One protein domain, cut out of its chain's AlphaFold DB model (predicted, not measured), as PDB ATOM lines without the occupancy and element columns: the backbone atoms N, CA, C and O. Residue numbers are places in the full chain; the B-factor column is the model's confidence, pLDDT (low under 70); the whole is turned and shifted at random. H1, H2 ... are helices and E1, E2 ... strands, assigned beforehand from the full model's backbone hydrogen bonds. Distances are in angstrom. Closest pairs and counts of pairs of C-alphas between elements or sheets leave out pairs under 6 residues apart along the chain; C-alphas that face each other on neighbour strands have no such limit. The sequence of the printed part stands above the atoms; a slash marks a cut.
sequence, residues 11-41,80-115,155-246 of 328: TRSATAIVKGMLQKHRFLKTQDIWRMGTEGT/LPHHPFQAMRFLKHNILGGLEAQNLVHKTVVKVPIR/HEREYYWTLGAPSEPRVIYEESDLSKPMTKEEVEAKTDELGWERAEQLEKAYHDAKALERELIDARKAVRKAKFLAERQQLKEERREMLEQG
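AT A GLANCE: This is residues 11 to 41, 80 to 115 and 155 to 246 of the 328 residues of an uncharacterized protein of Cutaneotrichosporon oleaginosum (UniProt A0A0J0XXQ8). Picture a compact head with one very long helix, H5, whose residues 205 to 244 stick out from it as a straight arm. In the head, H1, H2 and H3 cluster by a small, strongly twisted sheet of three strands, and short H4 sits just before the long helix begins. The printed part has 159 residues with five named helices and three named strands, in the order H1 H2 H3 E1 E2 E3 H4 H5; the sheet runs E2 E1 E3 and is mixed, and the class is mostly helix. The whole is extended, with a radius of gyration of the C-alphas of 25.6 A and spans of 92 by 39 by 33 A.

HOW THE PARTS SIT: Start at the inner strand E1, residues 105 to 113. Beside it E2, residues 155 to 163, is antiparallel at 153 degrees, with N 108 and O 160 2.8 A apart, within hydrogen-bond range; E2 bends by 51 degrees at residue 159. On the other side of E1, E3, residues 172 to 174, is parallel at 50 degrees, with N 111 and O 173 at 2.8 A. Look next at the hub, H1, residues 14 to 24, which only grazes the sheet with residues 18 to 23. H1 touches H2, residues 30 to 37, about perpendicular at 82 degrees, closest at the C-alphas of Ile 17 and Gly 37, 7.0 A. H1 and H3, residues 84 to 101, only just touch, with 3 pairs of C-alphas within 8 A, the closest being Thr 15 and Ile 95 at 6.7 A. H2 touches H3 at the C-alphas of Thr 30 and Lys 92, 7.0 A. H4, residues 184 to 190, is close to H1 but not clearly touching, at the C-alphas of Gln 23 and Val 187, 6.4 A. H5, residues 193 to 244, touches H1 with residues 196 to 203 alone, at a shallow tilt of 30 degrees, opposite ways; the C-alphas of Thr 15 and Glu 200 are closest, 6.0 A. Every O i to N i+4 pair is within hydrogen-bond range in H2, H4 and H5, against 6 of 7 in H1 and 12 of 14 in H3.

IN THESE COORDINATES: Find C-alpha 14 at (16.545, 33.874, -50.594), where H1 begins. E1 is 24.7 A long, and E2 and H3 are 23.8 A each. H5 runs 76.5 A, from C-alpha 193 at (28.148, 26.586, -57.870) to C-alpha 244 at (1.195, 46.272, 10.954).

THE WHOLE: The farthest C-alphas, those of Ser 176 and Gly 246, are 92.5 A apart. Residues 42 to 79 and 116 to 154 are not printed; the gaps across these cuts are 13.7 A and 9.0 A. Of the links printed whole, none is long. Look for pLDDT under 70 at residues 11 to 12, 39 to 41, 80 to 86, 167 to 171 and 246.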
ATOM      1  N   THR A  11      10.332  27.414 -48.168       58.91
ATOM      2  CA  THR A  11      11.437  26.572 -47.691       58.91
ATOM      3  C   THR A  11      12.743  26.824 -48.436       58.91
ATOM      4  O   THR A  11      13.778  26.291 -48.045       58.91
ATOM      5  N   ARG A  12      12.713  27.620 -49.512       67.38
ATOM      6  CA  ARG A  12      13.908  27.946 -50.290       67.38
ATOM      7  C   ARG A  12      14.577  29.185 -49.714       67.38
ATOM      8  O   ARG A  12      13.906  30.152 -49.362       67.38
ATOM      9  N   SER A  13      15.902  29.148 -49.647       82.38
ATOM     10  CA  SER A  13      16.696  30.296 -49.224       82.38
ATOM     11  C   SER A  13      16.548  31.450 -50.231       82.38
ATOM     12  O   SER A  13      16.307  31.239 -51.427       82.38
ATOM     13  N   ALA A  14      16.663  32.690 -49.755       84.06
ATOM     14  CA  ALA A  14      16.545  33.874 -50.594       84.06
ATOM     15  C   ALA A  14      17.647  33.922 -51.662       84.06
ATOM     16  O   ALA A  14      17.380  34.340 -52.791       84.06
ATOM     17  N   THR A  15      18.859  33.462 -51.345       86.44
ATOM     18  CA  THR A  15      19.958  33.355 -52.317       86.44
ATOM     19  C   THR A  15      19.635  32.356 -53.432       86.44
ATOM     20  O   THR A  15      19.759  32.717 -54.605       86.44
ATOM     21  N   ALA A  16      19.077  31.183 -53.115       86.81
ATOM     22  CA  ALA A  16      18.621  30.208 -54.114       86.81
ATOM     23  C   ALA A  16      17.522  30.770 -55.040       86.81
ATOM     24  O   ALA A  16      17.503  30.522 -56.251       86.81
ATOM     25  N   ILE A  17      16.598  31.560 -54.482       87.88
ATOM     26  CA  ILE A  17      15.534  32.229 -55.245       87.88
ATOM     27  C   ILE A  17      16.132  33.245 -56.225       87.88
ATOM     28  O   ILE A  17      15.769  33.247 -57.404       87.88
ATOM     29  N   VAL A  18      17.068  34.080 -55.765       90.19
ATOM     30  CA  VAL A  18      17.754  35.071 -56.608       90.19
ATOM     31  C   VAL A  18      18.553  34.387 -57.720       90.19
ATOM     32  O   VAL A  18      18.435  34.802 -58.875       90.19
ATOM     33  N   LYS A  19      19.286  33.306 -57.412       90.12
ATOM     34  CA  LYS A  19      19.990  32.478 -58.409       90.12
ATOM     35  C   LYS A  19      19.031  32.018 -59.504       90.12
ATOM     36  O   LYS A  19      19.252  32.297 -60.679       90.12
ATOM     37  N   GLY A  20      17.914  31.395 -59.121       88.75
ATOM     38  CA  GLY A  20      16.922  30.887 -60.068       88.75
ATOM     39  C   GLY A  20      16.254  31.971 -60.924       88.75
ATOM     40  O   GLY A  20      15.853  31.696 -62.054       88.75
ATOM     41  N   MET A  21      16.136  33.205 -60.422       90.50
ATOM     42  CA  MET A  21      15.626  34.338 -61.204       90.50
ATOM     43  C   MET A  21      16.648  34.850 -62.209       90.50
ATOM     44  O   MET A  21      16.303  35.041 -63.371       90.50
ATOM     45  N   LEU A  22      17.895  35.045 -61.782       90.12
ATOM     46  CA  LEU A  22      18.954  35.563 -62.648       90.12
ATOM     47  C   LEU A  22      19.422  34.535 -63.693       90.12
ATOM     48  O   LEU A  22      19.913  34.913 -64.750       90.12
ATOM     49  N   GLN A  23      19.211  33.237 -63.451       89.19
ATOM     50  CA  GLN A  23      19.383  32.196 -64.473       89.19
ATOM     51  C   GLN A  23      18.309  32.269 -65.568       89.19
ATOM     52  O   GLN A  23      18.581  31.970 -66.728       89.19
ATOM     53  N   LYS A  24      17.079  32.661 -65.215       87.56
ATOM     54  CA  LYS A  24      15.970  32.809 -66.175       87.56
ATOM     55  C   LYS A  24      16.008  34.145 -66.907       87.56
ATOM     56  O   LYS A  24      15.621  34.222 -68.070       87.56
ATOM     57  N   HIS A  25      16.449  35.191 -66.219       87.69
ATOM     58  CA  HIS A  25      16.470  36.557 -66.711       87.69
ATOM     59  C   HIS A  25      17.893  37.097 -66.647       87.69
ATOM     60  O   HIS A  25      18.444  37.282 -65.565       87.69
ATOM     61  N   ARG A  26      18.461  37.408 -67.816       85.88
ATOM     62  CA  ARG A  26      19.835  37.912 -67.945       85.88
ATOM     63  C   ARG A  26      20.079  39.178 -67.112       85.88
ATOM     64  O   ARG A  26      21.157  39.330 -66.537       85.88
ATOM     65  N   PHE A  27      19.078  40.056 -67.034       89.75
ATOM     66  CA  PHE A  27      19.114  41.311 -66.288       89.75
ATOM     67  C   PHE A  27      17.813  41.514 -65.513       89.75
ATOM     68  O   PHE A  27      16.731  41.413 -66.088       89.75
ATOM     69  N   LEU A  28      17.903  41.856 -64.225       91.12
ATOM     70  CA  LEU A  28      16.730  42.201 -63.413       91.12
ATOM     71  C   LEU A  28      16.965  43.435 -62.540       91.12
ATOM     72  O   LEU A  28      18.029  43.594 -61.937       91.12
ATOM     73  N   LYS A  29      15.947  44.297 -62.411       91.81
ATOM     74  CA  LYS A  29      15.963  45.380 -61.416       91.81
ATOM     75  C   LYS A  29      15.695  44.804 -60.032       91.81
ATOM     76  O   LYS A  29      14.959  43.832 -59.879       91.81
ATOM     77  N   THR A  30      16.177  45.477 -58.986       90.38
ATOM     78  CA  THR A  30      15.865  45.099 -57.592       90.38
ATOM     79  C   THR A  30      14.353  44.999 -57.345       90.38
ATOM     80  O   THR A  30      13.898  44.115 -56.626       90.38
ATOM     81  N   GLN A  31      13.566  45.893 -57.955       88.00
ATOM     82  CA  GLN A  31      12.108  45.894 -57.824       88.00
ATOM     83  C   GLN A  31      11.453  44.686 -58.498       88.00
ATOM     84  O   GLN A  31      10.448  44.192 -57.990       88.00
ATOM     85  N   ASP A  32      12.021  44.207 -59.604       88.44
ATOM     86  CA  ASP A  32      11.505  43.061 -60.349       88.44
ATOM     87  C   ASP A  32      11.859  41.759 -59.635       88.44
ATOM     88  O   ASP A  32      10.968  40.947 -59.408       88.44
ATOM     89  N   ILE A  33      13.100  41.629 -59.141       88.38
ATOM     90  CA  ILE A  33      13.521  40.527 -58.254       88.38
ATOM     91  C   ILE A  33      12.583  40.445 -57.046       88.38
ATOM     92  O   ILE A  33      12.060  39.382 -56.720       88.38
ATOM     93  N   TRP A  34      12.319  41.584 -56.398       85.25
ATOM     94  CA  TRP A  34      11.395  41.640 -55.270       85.25
ATOM     95  C   TRP A  34       9.971  41.244 -55.669       85.25
ATOM     96  O   TRP A  34       9.327  40.470 -54.967       85.25
ATOM     97  N   ARG A  35       9.456  41.777 -56.782       84.06
ATOM     98  CA  ARG A  35       8.091  41.508 -57.247       84.06
ATOM     99  C   ARG A  35       7.899  40.033 -57.569       84.06
ATOM    100  O   ARG A  35       6.961  39.463 -57.036       84.06
ATOM    101  N   MET A  36       8.792  39.447 -58.362       84.56
ATOM    102  CA  MET A  36       8.750  38.036 -58.755       84.56
ATOM    103  C   MET A  36       8.977  37.115 -57.551       84.56
ATOM    104  O   MET A  36       8.312  36.096 -57.414       84.56
ATOM    105  N   GLY A  37       9.878  37.483 -56.632       79.81
ATOM    106  CA  GLY A  37      10.152  36.693 -55.425       79.81
ATOM    107  C   GLY A  37       9.050  36.730 -54.380       79.81
ATOM    108  O   GLY A  37       8.974  35.842 -53.535       79.81
ATOM    109  N   THR A  38       8.184  37.739 -54.448       75.19
ATOM    110  CA  THR A  38       7.023  37.893 -53.561       75.19
ATOM    111  C   THR A  38       5.689  37.706 -54.282       75.19
ATOM    112  O   THR A  38       4.622  37.973 -53.719       75.19
ATOM    113  N   GLU A  39       5.721  37.268 -55.540       67.31
ATOM    114  CA  GLU A  39       4.520  37.027 -56.326       67.31
ATOM    115  C   GLU A  39       3.750  35.849 -55.710       67.31
ATOM    116  O   GLU A  39       4.302  34.782 -55.462       67.31
ATOM    117  N   GLY A  40       2.479  36.080 -55.361       59.47
ATOM    118  CA  GLY A  40       1.636  35.113 -54.644       59.47
ATOM    119  C   GLY A  40       1.727  35.148 -53.111       59.47
ATOM    120  O   GLY A  40       0.934  34.481 -52.454       59.47
ATOM    121  N   THR A  41       2.632  35.940 -52.520       59.12
ATOM    122  CA  THR A  41       2.825  36.005 -51.052       59.12
ATOM    123  C   THR A  41       2.564  37.370 -50.441       59.12
ATOM    124  O   THR A  41       2.610  37.511 -49.218       59.12
ATOM    125  N   LEU A  80       8.986  41.228 -38.395       50.28
ATOM    126  CA  LEU A  80       8.888  40.934 -39.829       50.28
ATOM    127  C   LEU A  80       8.933  42.274 -40.582       50.28
ATOM    128  O   LEU A  80       8.400  43.263 -40.073       50.28
ATOM    129  N   PRO A  81       9.553  42.359 -41.770       43.81
ATOM    130  CA  PRO A  81       9.621  43.609 -42.515       43.81
ATOM    131  C   PRO A  81       8.241  43.924 -43.119       43.81
ATOM    132  O   PRO A  81       7.979  43.648 -44.282       43.81
ATOM    133  N   HIS A  82       7.333  44.506 -42.328       47.44
ATOM    134  CA  HIS A  82       5.985  44.886 -42.778       47.44
ATOM    135  C   HIS A  82       5.956  46.137 -43.664       47.44
ATOM    136  O   HIS A  82       4.901  46.507 -44.172       47.44
ATOM    137  N   HIS A  83       7.103  46.779 -43.894       44.66
ATOM    138  CA  HIS A  83       7.206  47.874 -44.846       44.66
ATOM    139  C   HIS A  83       7.906  47.396 -46.130       44.66
ATOM    140  O   HIS A  83       9.035  46.902 -46.027       44.66
ATOM    141  N   PRO A  84       7.337  47.604 -47.339       52.38
ATOM    142  CA  PRO A  84       8.008  47.241 -48.593       52.38
ATOM    143  C   PRO A  84       9.414  47.851 -48.687       52.38
ATOM    144  O   PRO A  84      10.348  47.179 -49.104       52.38
ATOM    145  N   PHE A  85       9.613  49.081 -48.197       43.03
ATOM    146  CA  PHE A  85      10.947  49.695 -48.076       43.03
ATOM    147  C   PHE A  85      11.929  48.965 -47.139       43.03
ATOM    148  O   PHE A  85      13.112  48.911 -47.463       43.03
ATOM    149  N   GLN A  86      11.495  48.390 -46.008       60.44
ATOM    150  CA  GLN A  86      12.398  47.626 -45.129       60.44
ATOM    151  C   GLN A  86      12.802  46.305 -45.780       60.44
ATOM    152  O   GLN A  86      13.977  45.939 -45.756       60.44
ATOM    153  N   ALA A  87      11.847  45.634 -46.418       71.38
ATOM    154  CA  ALA A  87      12.094  44.379 -47.107       71.38
ATOM    155  C   ALA A  87      12.974  44.577 -48.358       71.38
ATOM    156  O   ALA A  87      13.927  43.836 -48.581       71.38
ATOM    157  N   MET A  88      12.753  45.667 -49.100       78.31
ATOM    158  CA  MET A  88      13.602  46.078 -50.223       78.31
ATOM    159  C   MET A  88      15.015  46.460 -49.769       78.31
ATOM    160  O   MET A  88      15.996  46.136 -50.437       78.31
ATOM    161  N   ARG A  89      15.147  47.146 -48.624       80.50
ATOM    162  CA  ARG A  89      16.455  47.482 -48.049       80.50
ATOM    163  C   ARG A  89      17.212  46.218 -47.654       80.50
ATOM    164  O   ARG A  89      18.392  46.131 -47.985       80.50
ATOM    165  N   PHE A  90      16.534  45.264 -47.013       82.12
ATOM    166  CA  PHE A  90      17.084  43.950 -46.676       82.12
ATOM    167  C   PHE A  90      17.558  43.210 -47.933       82.12
ATOM    168  O   PHE A  90      18.730  42.848 -48.002       82.12
ATOM    169  N   LEU A  91      16.699  43.083 -48.953       86.31
ATOM    170  CA  LEU A  91      17.056  42.465 -50.235       86.31
ATOM    171  C   LEU A  91      18.301  43.130 -50.835       86.31
ATOM    172  O   LEU A  91      19.251  42.451 -51.202       86.31
ATOM    173  N   LYS A  92      18.317  44.464 -50.909       89.38
ATOM    174  CA  LYS A  92      19.415  45.206 -51.535       89.38
ATOM    175  C   LYS A  92      20.740  45.067 -50.781       89.38
ATOM    176  O   LYS A  92      21.764  44.898 -51.425       89.38
ATOM    177  N   HIS A  93      20.741  45.200 -49.456       86.50
ATOM    178  CA  HIS A  93      21.989  45.319 -48.688       86.50
ATOM    179  C   HIS A  93      22.508  43.970 -48.201       86.50
ATOM    180  O   HIS A  93      23.710  43.749 -48.241       86.50
ATOM    181  N   ASN A  94      21.618  43.077 -47.761       84.94
ATOM    182  CA  ASN A  94      22.030  41.812 -47.155       84.94
ATOM    183  C   ASN A  94      22.132  40.697 -48.192       84.94
ATOM    184  O   ASN A  94      23.109  39.963 -48.187       84.94
ATOM    185  N   ILE A  95      21.148  40.591 -49.093       89.19
ATOM    186  CA  ILE A  95      21.148  39.534 -50.109       89.19
ATOM    187  C   ILE A  95      21.983  39.966 -51.312       89.19
ATOM    188  O   ILE A  95      23.055  39.424 -51.537       89.19
ATOM    189  N   LEU A  96      21.549  40.983 -52.060       92.56
ATOM    190  CA  LEU A  96      22.231  41.392 -53.292       92.56
ATOM    191  C   LEU A  96      23.622  41.973 -53.016       92.56
ATOM    192  O   LEU A  96      24.565  41.612 -53.705       92.56
ATOM    193  N   GLY A  97      23.770  42.799 -51.977       91.12
ATOM    194  CA  GLY A  97      25.079  43.300 -51.546       91.12
ATOM    195  C   GLY A  97      26.011  42.198 -51.029       91.12
ATOM    196  O   GLY A  97      27.208  42.242 -51.294       91.12
ATOM    197  N   GLY A  98      25.472  41.183 -50.343       90.06
ATOM    198  CA  GLY A  98      26.246  40.018 -49.903       90.06
ATOM    199  C   GLY A  98      26.721  39.156 -51.074       90.06
ATOM    200  O   GLY A  98      27.888  38.778 -51.123       90.06
ATOM    201  N   LEU A  99      25.842  38.906 -52.049       92.31
ATOM    202  CA  LEU A  99      26.168  38.183 -53.283       92.31
ATOM    203  C   LEU A  99      27.157  38.960 -54.166       92.31
ATOM    204  O   LEU A  99      28.033  38.354 -54.778       92.31
ATOM    205  N   GLU A 100      27.051  40.291 -54.198       92.75
ATOM    206  CA  GLU A 100      28.002  41.169 -54.889       92.75
ATOM    207  C   GLU A 100      29.386  41.133 -54.245       92.75
ATOM    208  O   GLU A 100      30.381  40.982 -54.946       92.75
ATOM    209  N   ALA A 101      29.464  41.167 -52.912       90.31
ATOM    210  CA  ALA A 101      30.730  41.025 -52.194       90.31
ATOM    211  C   ALA A 101      31.407  39.660 -52.427       90.31
ATOM    212  O   ALA A 101      32.626  39.551 -52.326       90.31
ATOM    213  N   GLN A 102      30.623  38.627 -52.745       90.12
ATOM    214  CA  GLN A 102      31.106  37.286 -53.089       90.12
ATOM    215  C   GLN A 102      31.367  37.104 -54.594       90.12
ATOM    216  O   GLN A 102      31.728  36.009 -55.010       90.12
ATOM    217  N   ASN A 103      31.203  38.150 -55.413       90.75
ATOM    218  CA  ASN A 103      31.334  38.115 -56.875       90.75
ATOM    219  C   ASN A 103      30.390  37.124 -57.589       90.75
ATOM    220  O   ASN A 103      30.655  36.719 -58.720       90.75
ATOM    221  N   LEU A 104      29.275  36.749 -56.958       91.19
ATOM    222  CA  LEU A 104      28.276  35.842 -57.544       91.19
ATOM    223  C   LEU A 104      27.288  36.576 -58.453       91.19
ATOM    224  O   LEU A 104      26.718  36.002 -59.384       91.19
ATOM    225  N   VAL A 105      27.065  37.851 -58.154       92.94
ATOM    226  CA  VAL A 105      26.191  38.764 -58.886       92.94
ATOM    227  C   VAL A 105      26.903  40.108 -58.949       92.94
ATOM    228  O   VAL A 105      27.632  40.459 -58.030       92.94
ATOM    229  N   HIS A 106      26.671  40.907 -59.982       91.50
ATOM    230  CA  HIS A 106      27.166  42.281 -60.003       91.50
ATOM    231  C   HIS A 106      26.141  43.261 -60.555       91.50
ATOM    232  O   HIS A 106      25.214  42.911 -61.298       91.50
ATOM    233  N   LYS A 107      26.321  44.526 -60.176       91.06
ATOM    234  CA  LYS A 107      25.502  45.628 -60.660       91.06
ATOM    235  C   LYS A 107      25.981  46.094 -62.035       91.06
ATOM    236  O   LYS A 107      27.087  46.616 -62.179       91.06
ATOM    237  N   THR A 108      25.115  45.980 -63.033       88.56
ATOM    238  CA  THR A 108      25.354  46.429 -64.410       88.56
ATOM    239  C   THR A 108      24.578  47.695 -64.730       88.56
ATOM    240  O   THR A 108      23.571  48.022 -64.093       88.56
ATOM    241  N   VAL A 109      25.087  48.444 -65.709       89.12
ATOM    242  CA  VAL A 109      24.417  49.623 -66.251       89.12
ATOM    243  C   VAL A 109      23.935  49.281 -67.647       89.12
ATOM    244  O   VAL A 109      24.718  48.832 -68.480       89.12
ATOM    245  N   VAL A 110      22.659  49.521 -67.903       87.50
ATOM    246  CA  VAL A 110      22.054  49.321 -69.215       87.50
ATOM    247  C   VAL A 110      21.601  50.678 -69.741       87.50
ATOM    248  O   VAL A 110      21.000  51.468 -69.008       87.50
ATOM    249  N   LYS A 111      21.944  50.981 -70.994       88.62
ATOM    250  CA  LYS A 111      21.461  52.161 -71.715       88.62
ATOM    251  C   LYS A 111      20.082  51.847 -72.275       88.62
ATOM    252  O   LYS A 111      19.952  51.026 -73.178       88.62
ATOM    253  N   VAL A 112      19.077  52.535 -71.753       86.88
ATOM    254  CA  VAL A 112      17.694  52.427 -72.212       86.88
ATOM    255  C   VAL A 112      17.332  53.719 -72.946       86.88
ATOM    256  O   VAL A 112      17.571  54.797 -72.403       86.88
ATOM    257  N   PRO A 113      16.811  53.666 -74.181       89.62
ATOM    258  CA  PRO A 113      16.410  54.859 -74.912       89.62
ATOM    259  C   PRO A 113      15.247  55.566 -74.207       89.62
ATOM    260  O   PRO A 113      14.299  54.934 -73.735       89.62
ATOM    261  N   ILE A 114      15.305  56.895 -74.156       89.69
ATOM    262  CA  ILE A 114      14.258  57.709 -73.537       89.69
ATOM    263  C   ILE A 114      13.068  57.785 -74.498       89.69
ATOM    264  O   ILE A 114      13.126  58.467 -75.515       89.69
ATOM    265  N   ARG A 115      11.978  57.078 -74.176       88.25
ATOM    266  CA  ARG A 115      10.757  57.059 -75.007       88.25
ATOM    267  C   ARG A 115       9.696  58.066 -74.569       88.25
ATOM    268  O   ARG A 115       8.818  58.411 -75.352       88.25
ATOM    269  N   HIS A 155      19.680  58.447 -74.175       90.69
ATOM    270  CA  HIS A 155      19.573  57.236 -73.366       90.69
ATOM    271  C   HIS A 155      19.663  57.553 -71.873       90.69
ATOM    272  O   HIS A 155      20.513  58.336 -71.432       90.69
ATOM    273  N   GLU A 156      18.830  56.879 -71.090       89.06
ATOM    274  CA  GLU A 156      18.909  56.817 -69.641       89.06
ATOM    275  C   GLU A 156      19.791  55.639 -69.205       89.06
ATOM    276  O   GLU A 156      19.844  54.587 -69.845       89.06
ATOM    277  N   ARG A 157      20.539  55.832 -68.115       88.56
ATOM    278  CA  ARG A 157      21.361  54.783 -67.507       88.56
ATOM    279  C   ARG A 157      20.565  54.125 -66.393       88.56
ATOM    280  O   ARG A 157      20.472  54.674 -65.296       88.56
ATOM    281  N   GLU A 158      20.048  52.940 -66.665       88.94
ATOM    282  CA  GLU A 158      19.340  52.134 -65.680       88.94
ATOM    283  C   GLU A 158      20.258  51.073 -65.067       88.94
ATOM    284  O   GLU A 158      21.229  50.625 -65.677       88.94
ATOM    285  N   TYR A 159      19.957  50.670 -63.833       89.38
ATOM    286  CA  TYR A 159      20.765  49.711 -63.087       89.38
ATOM    287  C   TYR A 159      20.066  48.363 -62.965       89.38
ATOM    288  O   TYR A 159      18.938  48.292 -62.469       89.38
ATOM    289  N   TYR A 160      20.790  47.309 -63.317       91.44
ATOM    290  CA  TYR A 160      20.321  45.931 -63.278       91.44
ATOM    291  C   TYR A 160      21.315  45.039 -62.532       91.44
ATOM    292  O   TYR A 160      22.466  45.412 -62.304       91.44
ATOM    293  N   TRP A 161      20.852  43.863 -62.134       92.06
ATOM    294  CA  TRP A 161      21.669  42.789 -61.583       92.06
ATOM    295  C   TRP A 161      21.814  41.681 -62.619       92.06
ATOM    296  O   TRP A 161      20.851  41.372 -63.322       92.06
ATOM    297  N   THR A 162      23.003  41.092 -62.702       91.38
ATOM    298  CA  THR A 162      23.294  39.941 -63.567       91.38
ATOM    299  C   THR A 162      24.253  38.974 -62.872       91.38
ATOM    300  O   THR A 162      24.910  39.351 -61.899       91.38
ATOM    301  N   LEU A 163      24.309  37.730 -63.354       91.31
ATOM    302  CA  LEU A 163      25.166  36.675 -62.808       91.31
ATOM    303  C   LEU A 163      26.652  36.922 -63.080       91.31
ATOM    304  O   LEU A 163      27.034  37.461 -64.123       91.31
ATOM    305  N   GLY A 164      27.467  36.423 -62.155       86.00
ATOM    306  CA  GLY A 164      28.914  36.327 -62.274       86.00
ATOM    307  C   GLY A 164      29.658  37.568 -61.795       86.00
ATOM    308  O   GLY A 164      29.069  38.550 -61.334       86.00
ATOM    309  N   ALA A 165      30.978  37.509 -61.937       81.69
ATOM    310  CA  ALA A 165      31.883  38.603 -61.631       81.69
ATOM    311  C   ALA A 165      31.724  39.763 -62.635       81.69
ATOM    312  O   ALA A 165      31.314  39.543 -63.781       81.69
ATOM    313  N   PRO A 166      32.056  41.006 -62.240       77.25
ATOM    314  CA  PRO A 166      32.066  42.125 -63.170       77.25
ATOM    315  C   PRO A 166      33.103  41.877 -64.272       77.25
ATOM    316  O   PRO A 166      34.299  41.782 -64.005       77.25
ATOM    317  N   SER A 167      32.654  41.796 -65.522       63.78
ATOM    318  CA  SER A 167      33.553  41.797 -66.675       63.78
ATOM    319  C   SER A 167      34.060  43.229 -66.901       63.78
ATOM    320  O   SER A 167      33.333  44.030 -67.480       63.78
ATOM    321  N   GLU A 168      35.256  43.573 -66.408       59.31
ATOM    322  CA  GLU A 168      35.968  44.852 -66.655       59.31
ATOM    323  C   GLU A 168      35.152  46.140 -66.291       59.31
ATOM    324  O   GLU A 168      34.098  46.020 -65.654       59.31
ATOM    325  N   PRO A 169      35.610  47.406 -66.507       56.56
ATOM    326  CA  PRO A 169      34.995  48.556 -65.840       56.56
ATOM    327  C   PRO A 169      33.593  48.848 -66.398       56.56
ATOM    328  O   PRO A 169      33.436  49.543 -67.394       56.56
ATOM    329  N   ARG A 170      32.567  48.333 -65.703       60.34
ATOM    330  CA  ARG A 170      31.126  48.552 -65.932       60.34
ATOM    331  C   ARG A 170      30.748  48.530 -67.415       60.34
ATOM    332  O   ARG A 170      30.423  49.572 -67.986       60.34
ATOM    333  N   VAL A 171      30.728  47.335 -68.004       64.19
ATOM    334  CA  VAL A 171      30.149  47.107 -69.338       64.19
ATOM    335  C   VAL A 171      28.751  47.716 -69.392       64.19
ATOM    336  O   VAL A 171      27.902  47.454 -68.534       64.19
ATOM    337  N   ILE A 172      28.552  48.582 -70.384       72.81
ATOM    338  CA  ILE A 172      27.275  49.226 -70.630       72.81
ATOM    339  C   ILE A 172      26.549  48.418 -71.696       72.81
ATOM    340  O   ILE A 172      26.981  48.406 -72.845       72.81
ATOM    341  N   TYR A 173      25.455  47.772 -71.309       77.12
ATOM    342  CA  TYR A 173      24.627  46.993 -72.229       77.12
ATOM    343  C   TYR A 173      23.604  47.880 -72.939       77.12
ATOM    344  O   TYR A 173      23.251  48.954 -72.439       77.12
ATOM    345  N   GLU A 174      23.113  47.424 -74.087       79.69
ATOM    346  CA  GLU A 174      22.037  48.080 -74.834       79.69
ATOM    347  C   GLU A 174      20.668  47.463 -74.516       79.69
ATOM    348  O   GLU A 174      20.573  46.337 -74.022       79.69
ATOM    349  N   GLU A 175      19.583  48.186 -74.823       77.50
ATOM    350  CA  GLU A 175      18.216  47.685 -74.613       77.50
ATOM    351  C   GLU A 175      17.949  46.364 -75.353       77.50
ATOM    352  O   GLU A 175      17.240  45.487 -74.859       77.50
ATOM    353  N   SER A 176      18.581  46.192 -76.516       74.38
ATOM    354  CA  SER A 176      18.497  44.991 -77.352       74.38
ATOM    355  C   SER A 176      18.979  43.715 -76.645       74.38
ATOM    356  O   SER A 176      18.602  42.613 -77.049       74.38
ATOM    357  N   ASP A 177      19.766  43.844 -75.574       76.81
ATOM    358  CA  ASP A 177      20.288  42.720 -74.799       76.81
ATOM    359  C   ASP A 177      19.415  42.345 -73.594       76.81
ATOM    360  O   ASP A 177      19.604  41.271 -73.023       76.81
ATOM    361  N   LEU A 178      18.438  43.179 -73.211       76.44
ATOM    362  CA  LEU A 178      17.507  42.867 -72.115       76.44
ATOM    363  C   LEU A 178      16.557  41.720 -72.456       76.44
ATOM    364  O   LEU A 178      16.193  40.941 -71.576       76.44
ATOM    365  N   SER A 179      16.136  41.628 -73.718       73.81
ATOM    366  CA  SER A 179      15.174  40.622 -74.175       73.81
ATOM    367  C   SER A 179      15.812  39.261 -74.444       73.81
ATOM    368  O   SER A 179      15.102  38.258 -74.523       73.81
ATOM    369  N   LYS A 180      17.142  39.207 -74.572       82.38
ATOM    370  CA  LYS A 180      17.868  37.969 -74.842       82.38
ATOM    371  C   LYS A 180      18.022  37.184 -73.536       82.38
ATOM    372  O   LYS A 180      18.706  37.658 -72.622       82.38
ATOM    373  N   PRO A 181      17.416  35.989 -73.415       80.38
ATOM    374  CA  PRO A 181      17.719  35.120 -72.289       80.38
ATOM    375  C   PRO A 181      19.204  34.743 -72.329       80.38
ATOM    376  O   PRO A 181      19.819  34.700 -73.395       80.38
ATOM    377  N   MET A 182      19.781  34.483 -71.160       81.38
ATOM    378  CA  MET A 182      21.144  33.968 -71.088       81.38
ATOM    379  C   MET A 182      21.158  32.549 -71.672       81.38
ATOM    380  O   MET A 182      20.257  31.749 -71.402       81.38
ATOM    381  N   THR A 183      22.146  32.247 -72.511       86.62
ATOM    382  CA  THR A 183      22.322  30.883 -73.028       86.62
ATOM    383  C   THR A 183      22.773  29.956 -71.898       86.62
ATOM    384  O   THR A 183      23.352  30.409 -70.912       86.62
ATOM    385  N   LYS A 184      22.499  28.650 -72.003       86.19
ATOM    386  CA  LYS A 184      22.873  27.691 -70.944       86.19
ATOM    387  C   LYS A 184      24.381  27.686 -70.678       86.19
ATOM    388  O   LYS A 184      24.786  27.711 -69.526       86.19
ATOM    389  N   GLU A 185      25.176  27.754 -71.742       85.81
ATOM    390  CA  GLU A 185      26.640  27.817 -71.679       85.81
ATOM    391  C   GLU A 185      27.128  29.089 -70.968       85.81
ATOM    392  O   GLU A 185      28.004  29.026 -70.110       85.81
ATOM    393  N   GLU A 186      26.522  30.248 -71.253       83.69
ATOM    394  CA  GLU A 186      26.831  31.497 -70.542       83.69
ATOM    395  C   GLU A 186      26.440  31.438 -69.061       83.69
ATOM    396  O   GLU A 186      27.136  32.028 -68.235       83.69
ATOM    397  N   VAL A 187      25.325  30.773 -68.729       84.75
ATOM    398  CA  VAL A 187      24.910  30.575 -67.334       84.75
ATOM    399  C   VAL A 187      25.966  29.746 -66.621       84.75
ATOM    400  O   VAL A 187      26.520  30.236 -65.647       84.75
ATOM    401  N   GLU A 188      26.286  28.557 -67.136       84.38
ATOM    402  CA  GLU A 188      27.266  27.636 -66.544       84.38
ATOM    403  C   GLU A 188      28.639  28.295 -66.376       84.38
ATOM    404  O   GLU A 188      29.226  28.210 -65.300       84.38
ATOM    405  N   ALA A 189      29.102  29.055 -67.373       84.56
ATOM    406  CA  ALA A 189      30.370  29.780 -67.303       84.56
ATOM    407  C   ALA A 189      30.392  30.903 -66.247       84.56
ATOM    408  O   ALA A 189      31.459  31.266 -65.752       84.56
ATOM    409  N   LYS A 190      29.232  31.491 -65.919       82.31
ATOM    410  CA  LYS A 190      29.111  32.612 -64.969       82.31
ATOM    411  C   LYS A 190      28.636  32.193 -63.579       82.31
ATOM    412  O   LYS A 190      28.720  33.001 -62.652       82.31
ATOM    413  N   THR A 191      28.118  30.979 -63.412       85.88
ATOM    414  CA  THR A 191      27.728  30.447 -62.103       85.88
ATOM    415  C   THR A 191      28.862  29.678 -61.447       85.88
ATOM    416  O   THR A 191      29.194  28.577 -61.860       85.88
ATOM    417  N   ASP A 192      29.361  30.216 -60.338       88.25
ATOM    418  CA  ASP A 192      30.195  29.475 -59.392       88.25
ATOM    419  C   ASP A 192      29.309  28.697 -58.404       88.25
ATOM    420  O   ASP A 192      28.809  29.257 -57.425       88.25
ATOM    421  N   GLU A 193      29.047  27.417 -58.684       88.44
ATOM    422  CA  GLU A 193      28.148  26.586 -57.870       88.44
ATOM    423  C   GLU A 193      28.581  26.492 -56.404       88.44
ATOM    424  O   GLU A 193      27.740  26.660 -55.519       88.44
ATOM    425  N   LEU A 194      29.882  26.332 -56.143       89.25
ATOM    426  CA  LEU A 194      30.439  26.253 -54.790       89.25
ATOM    427  C   LEU A 194      30.271  27.576 -54.036       89.25
ATOM    428  O   LEU A 194      29.943  27.594 -52.847       89.25
ATOM    429  N   GLY A 195      30.468  28.698 -54.730       88.06
ATOM    430  CA  GLY A 195      30.219  30.023 -54.173       88.06
ATOM    431  C   GLY A 195      28.750  30.218 -53.781       88.06
ATOM    432  O   GLY A 195      28.464  30.707 -52.686       88.06
ATOM    433  N   TRP A 196      27.815  29.763 -54.619       90.19
ATOM    434  CA  TRP A 196      26.380  29.802 -54.313       90.19
ATOM    435  C   TRP A 196      25.997  28.910 -53.126       90.19
ATOM    436  O   TRP A 196      25.263  29.364 -52.252       90.19
ATOM    437  N   GLU A 197      26.523  27.686 -53.039       90.25
ATOM    438  CA  GLU A 197      26.283  26.803 -51.886       90.25
ATOM    439  C   GLU A 197      26.790  27.423 -50.580       90.25
ATOM    440  O   GLU A 197      26.110  27.400 -49.551       90.25
ATOM    441  N   ARG A 198      27.971  28.049 -50.618       89.00
ATOM    442  CA  ARG A 198      28.518  28.776 -49.470       89.00
ATOM    443  C   ARG A 198      27.635  29.962 -49.080       89.00
ATOM    444  O   ARG A 198      27.435  30.200 -47.887       89.00
ATOM    445  N   ALA A 199      27.101  30.698 -50.053       88.25
ATOM    446  CA  ALA A 199      26.178  31.802 -49.804       88.25
ATOM    447  C   ALA A 199      24.896  31.321 -49.102       88.25
ATOM    448  O   ALA A 199      24.469  31.935 -48.121       88.25
ATOM    449  N   GLU A 200      24.332  30.198 -49.550       88.44
ATOM    450  CA  GLU A 200      23.152  29.571 -48.942       88.44
ATOM    451  C   GLU A 200      23.424  29.124 -47.495       88.44
ATOM    452  O   GLU A 200      22.612  29.368 -46.597       88.44
ATOM    453  N   GLN A 201      24.594  28.532 -47.229       88.56
ATOM    454  CA  GLN A 201      25.002  28.145 -45.873       88.56
ATOM    455  C   GLN A 201      25.164  29.354 -44.944       88.56
ATOM    456  O   GLN A 201      24.725  29.311 -43.792       88.56
ATOM    457  N   LEU A 202      25.762  30.446 -45.433       86.44
ATOM    458  CA  LEU A 202      25.916  31.686 -44.668       86.44
ATOM    459  C   LEU A 202      24.566  32.338 -44.359       86.44
ATOM    460  O   LEU A 202      24.357  32.823 -43.248       86.44
ATOM    461  N   GLU A 203      23.640  32.326 -45.319       85.25
ATOM    462  CA  GLU A 203      22.278  32.815 -45.114       85.25
ATOM    463  C   GLU A 203      21.564  32.006 -44.024       85.25
ATOM    464  O   GLU A 203      20.979  32.583 -43.102       85.25
ATOM    465  N   LYS A 204      21.663  30.674 -44.081       85.06
ATOM    466  CA  LYS A 204      21.094  29.787 -43.064       85.06
ATOM    467  C   LYS A 204      21.678  30.075 -41.678       85.06
ATOM    468  O   LYS A 204      20.923  30.337 -40.746       85.06
ATOM    469  N   ALA A 205      23.004  30.142 -41.566       85.62
ATOM    470  CA  ALA A 205      23.684  30.458 -40.311       85.62
ATOM    471  C   ALA A 205      23.283  31.837 -39.755       85.62
ATOM    472  O   ALA A 205      23.111  31.997 -38.546       85.62
ATOM    473  N   TYR A 206      23.085  32.835 -40.624       84.00
ATOM    474  CA  TYR A 206      22.589  34.152 -40.224       84.00
ATOM    475  C   TYR A 206      21.171  34.083 -39.639       84.00
ATOM    476  O   TYR A 206      20.893  34.719 -38.618       84.00
ATOM    477  N   HIS A 207      20.269  33.321 -40.262       79.62
ATOM    478  CA  HIS A 207      18.907  33.146 -39.757       79.62
ATOM    479  C   HIS A 207      18.874  32.392 -38.426       79.62
ATOM    480  O   HIS A 207      18.169  32.834 -37.515       79.62
ATOM    481  N   ASP A 208      19.684  31.345 -38.284       82.44
ATOM    482  CA  ASP A 208      19.826  30.587 -37.039       82.44
ATOM    483  C   ASP A 208      20.366  31.488 -35.911       82.44
ATOM    484  O   ASP A 208      19.779  31.575 -34.831       82.44
ATOM    485  N   ALA A 209      21.417  32.272 -36.183       81.62
ATOM    486  CA  ALA A 209      21.965  33.232 -35.224       81.62
ATOM    487  C   ALA A 209      20.946  34.317 -34.831       81.62
ATOM    488  O   ALA A 209      20.847  34.692 -33.660       81.62
ATOM    489  N   LYS A 210      20.149  34.811 -35.787       81.50
ATOM    490  CA  LYS A 210      19.082  35.784 -35.512       81.50
ATOM    491  C   LYS A 210      17.940  35.196 -34.691       81.50
ATOM    492  O   LYS A 210      17.339  35.937 -33.911       81.50
ATOM    493  N   ALA A 211      17.619  33.917 -34.864       80.00
ATOM    494  CA  ALA A 211      16.636  33.230 -34.033       80.00
ATOM    495  C   ALA A 211      17.128  33.147 -32.580       80.00
ATOM    496  O   ALA A 211      16.433  33.619 -31.682       80.00
ATOM    497  N   LEU A 212      18.373  32.706 -32.371       85.44
ATOM    498  CA  LEU A 212      18.996  32.660 -31.044       85.44
ATOM    499  C   LEU A 212      19.075  34.043 -30.385       85.44
ATOM    500  O   LEU A 212      18.757  34.201 -29.209       85.44
ATOM    501  N   GLU A 213      19.450  35.082 -31.135       83.00
ATOM    502  CA  GLU A 213      19.485  36.452 -30.613       83.00
ATOM    503  C   GLU A 213      18.099  36.902 -30.123       83.00
ATOM    504  O   GLU A 213      17.984  37.521 -29.062       83.00
ATOM    505  N   ARG A 214      17.033  36.568 -30.862       77.44
ATOM    506  CA  ARG A 214      15.651  36.872 -30.459       77.44
ATOM    507  C   ARG A 214      15.270  36.136 -29.181       77.44
ATOM    508  O   ARG A 214      14.759  36.776 -28.266       77.44
ATOM    509  N   GLU A 215      15.582  34.848 -29.087       87.56
ATOM    510  CA  GLU A 215      15.337  34.046 -27.884       87.56
ATOM    511  C   GLU A 215      16.058  34.626 -26.662       87.56
ATOM    512  O   GLU A 215      15.451  34.809 -25.607       87.56
ATOM    513  N   LEU A 216      17.324  35.025 -26.813       88.12
ATOM    514  CA  LEU A 216      18.093  35.668 -25.745       88.12
ATOM    515  C   LEU A 216      17.513  37.029 -25.346       88.12
ATOM    516  O   LEU A 216      17.456  37.365 -24.159       88.12
ATOM    517  N   ILE A 217      17.077  37.836 -26.315       82.06
ATOM    518  CA  ILE A 217      16.419  39.119 -26.050       82.06
ATOM    519  C   ILE A 217      15.120  38.897 -25.273       82.06
ATOM    520  O   ILE A 217      14.851  39.623 -24.309       82.06
ATOM    521  N   ASP A 218      14.324  37.911 -25.664       83.94
ATOM    522  CA  ASP A 218      13.047  37.620 -25.027       83.94
ATOM    523  C   ASP A 218      13.239  37.017 -23.631       83.94
ATOM    524  O   ASP A 218      12.570  37.457 -22.692       83.94
ATOM    525  N   ALA A 219      14.252  36.170 -23.432       87.94
ATOM    526  CA  ALA A 219      14.681  35.720 -22.110       87.94
ATOM    527  C   ALA A 219      15.093  36.903 -21.214       87.94
ATOM    528  O   ALA A 219      14.614  37.036 -20.087       87.94
ATOM    529  N   ARG A 220      15.897  37.851 -21.719       82.38
ATOM    530  CA  ARG A 220      16.278  39.068 -20.969       82.38
ATOM    531  C   ARG A 220      15.080  39.957 -20.638       82.38
ATOM    532  O   ARG A 220      15.057  40.601 -19.587       82.38
ATOM    533  N   LYS A 221      14.089  40.059 -21.527       83.56
ATOM    534  CA  LYS A 221      12.836  40.776 -21.233       83.56
ATOM    535  C   LYS A 221      12.037  40.055 -20.148       83.56
ATOM    536  O   LYS A 221      11.537  40.726 -19.247       83.56
ATOM    537  N   ALA A 222      11.953  38.728 -20.204       87.69
ATOM    538  CA  ALA A 222      11.265  37.921 -19.202       87.69
ATOM    539  C   ALA A 222      11.911  38.074 -17.818       87.69
ATOM    540  O   ALA A 222      11.206  38.375 -16.858       87.69
ATOM    541  N   VAL A 223      13.244  37.998 -17.729       89.62
ATOM    542  CA  VAL A 223      13.996  38.209 -16.477       89.62
ATOM    543  C   VAL A 223      13.757  39.611 -15.912       89.62
ATOM    544  O   VAL A 223      13.441  39.751 -14.734       89.62
ATOM    545  N   ARG A 224      13.834  40.661 -16.743       82.06
ATOM    546  CA  ARG A 224      13.543  42.037 -16.296       82.06
ATOM    547  C   ARG A 224      12.115  42.185 -15.778       82.06
ATOM    548  O   ARG A 224      11.901  42.823 -14.751       82.06
ATOM    549  N   LYS A 225      11.144  41.580 -16.465       85.81
ATOM    550  CA  LYS A 225       9.742  41.590 -16.040       85.81
ATOM    551  C   LYS A 225       9.558  40.849 -14.712       85.81
ATOM    552  O   LYS A 225       8.842  41.351 -13.853       85.81
ATOM    553  N   ALA A 226      10.209  39.701 -14.532       89.25
ATOM    554  CA  ALA A 226      10.163  38.933 -13.292       89.25
ATOM    555  C   ALA A 226      10.785  39.705 -12.119       89.25
ATOM    556  O   ALA A 226      10.151  39.825 -11.075       89.25
ATOM    557  N   LYS A 227      11.963  40.315 -12.318       89.94
ATOM    558  CA  LYS A 227      12.626  41.152 -11.306       89.94
ATOM    559  C   LYS A 227      11.739  42.320 -10.864       89.94
ATOM    560  O   LYS A 227      11.523  42.504  -9.675       89.94
ATOM    561  N   PHE A 228      11.145  43.037 -11.817       86.06
ATOM    562  CA  PHE A 228      10.235  44.144 -11.514       86.06
ATOM    563  C   PHE A 228       8.981  43.695 -10.744       86.06
ATOM    564  O   PHE A 228       8.481  44.411  -9.878       86.06
ATOM    565  N   LEU A 229       8.444  42.511 -11.055       88.62
ATOM    566  CA  LEU A 229       7.310  41.952 -10.316       88.62
ATOM    567  C   LEU A 229       7.695  41.578  -8.879       88.62
ATOM    568  O   LEU A 229       6.920  41.886  -7.975       88.62
ATOM    569  N   ALA A 230       8.872  40.981  -8.678       88.88
ATOM    570  CA  ALA A 230       9.389  40.627  -7.359       88.88
ATOM    571  C   ALA A 230       9.651  41.872  -6.494       88.88
ATOM    572  O   ALA A 230       9.140  41.957  -5.382       88.88
ATOM    573  N   GLU A 231      10.331  42.891  -7.030       86.44
ATOM    574  CA  GLU A 231      10.554  44.175  -6.338       86.44
ATOM    575  C   GLU A 231       9.226  44.841  -5.948       86.44
ATOM    576  O   GLU A 231       9.062  45.369  -4.850       86.44
ATOM    577  N   ARG A 232       8.221  44.774  -6.828       85.06
ATOM    578  CA  ARG A 232       6.886  45.310  -6.536       85.06
ATOM    579  C   ARG A 232       6.152  44.519  -5.450       85.06
ATOM    580  O   ARG A 232       5.291  45.095  -4.785       85.06
ATOM    581  N   GLN A 233       6.408  43.221  -5.316       89.06
ATOM    582  CA  GLN A 233       5.858  42.404  -4.233       89.06
ATOM    583  C   GLN A 233       6.548  42.732  -2.909       89.06
ATOM    584  O   GLN A 233       5.841  43.052  -1.960       89.06
ATOM    585  N   GLN A 234       7.880  42.816  -2.893       87.31
ATOM    586  CA  GLN A 234       8.655  43.228  -1.718       87.31
ATOM    587  C   GLN A 234       8.211  44.600  -1.202       87.31
ATOM    588  O   GLN A 234       7.817  44.726  -0.051       87.31
ATOM    589  N   LEU A 235       8.095  45.605  -2.077       82.75
ATOM    590  CA  LEU A 235       7.595  46.934  -1.691       82.75
ATOM    591  C   LEU A 235       6.164  46.916  -1.126       82.75
ATOM    592  O   LEU A 235       5.778  47.798  -0.355       82.75
ATOM    593  N   LYS A 236       5.321  45.962  -1.544       85.19
ATOM    594  CA  LYS A 236       3.975  45.802  -0.974       85.19
ATOM    595  C   LYS A 236       4.025  45.146   0.399       85.19
ATOM    596  O   LYS A 236       3.236  45.539   1.253       85.19
ATOM    597  N   GLU A 237       4.899  44.164   0.577       86.38
ATOM    598  CA  GLU A 237       5.120  43.457   1.838       86.38
ATOM    599  C   GLU A 237       5.733  44.395   2.876       86.38
ATOM    600  O   GLU A 237       5.114  44.599   3.912       86.38
ATOM    601  N   GLU A 238       6.805  45.114   2.542       82.19
ATOM    602  CA  GLU A 238       7.392  46.165   3.387       82.19
ATOM    603  C   GLU A 238       6.341  47.205   3.797       82.19
ATOM    604  O   GLU A 238       6.222  47.591   4.959       82.19
ATOM    605  N   ARG A 239       5.502  47.644   2.847       76.31
ATOM    606  CA  ARG A 239       4.411  48.576   3.155       76.31
ATOM    607  C   ARG A 239       3.391  47.969   4.117       76.31
ATOM    608  O   ARG A 239       2.824  48.706   4.922       76.31
ATOM    609  N   ARG A 240       3.105  46.674   4.004       79.81
ATOM    610  CA  ARG A 240       2.176  45.965   4.885       79.81
ATOM    611  C   ARG A 240       2.773  45.803   6.283       79.81
ATOM    612  O   ARG A 240       2.094  46.146   7.240       79.81
ATOM    613  N   GLU A 241       4.032  45.394   6.392       80.50
ATOM    614  CA  GLU A 241       4.755  45.271   7.663       80.50
ATOM    615  C   GLU A 241       4.827  46.614   8.400       80.50
ATOM    616  O   GLU A 241       4.510  46.696   9.583       80.50
ATOM    617  N   MET A 242       5.122  47.709   7.692       75.12
ATOM    618  CA  MET A 242       5.131  49.059   8.275       75.12
ATOM    619  C   MET A 242       3.742  49.520   8.752       75.12
ATOM    620  O   MET A 242       3.629  50.303   9.698       75.12
ATOM    621  N   LEU A 243       2.667  49.057   8.103       73.12
ATOM    622  CA  LEU A 243       1.297  49.303   8.561       73.12
ATOM    623  C   LEU A 243       0.955  48.456   9.792       73.12
ATOM    624  O   LEU A 243       0.347  48.981  10.721       73.12
ATOM    625  N   GLU A 244       1.375  47.190   9.820       80.38
ATOM    626  CA  GLU A 244       1.195  46.272  10.954       80.38
ATOM    627  C   GLU A 244       1.985  46.737  12.194       80.38
ATOM    628  O   GLU A 244       1.492  46.626  13.313       80.38
ATOM    629  N   GLN A 245       3.141  47.382  12.005       79.12
ATOM    630  CA  GLN A 245       3.917  48.051  13.061       79.12
ATOM    631  C   GLN A 245       3.326  49.405  13.516       79.12
ATOM    632  O   GLN A 245       3.902  50.079  14.370       79.12
ATOM    633  N   GLY A 246       2.198  49.852  12.951       68.62
ATOM    634  CA  GLY A 246       1.534  51.106  13.336       68.62
ATOM    635  C   GLY A 246       2.226  52.389  12.848       68.62
ATOM    636  O   GLY A 246       1.833  53.489  13.236       68.62
TER     637      GLY A 246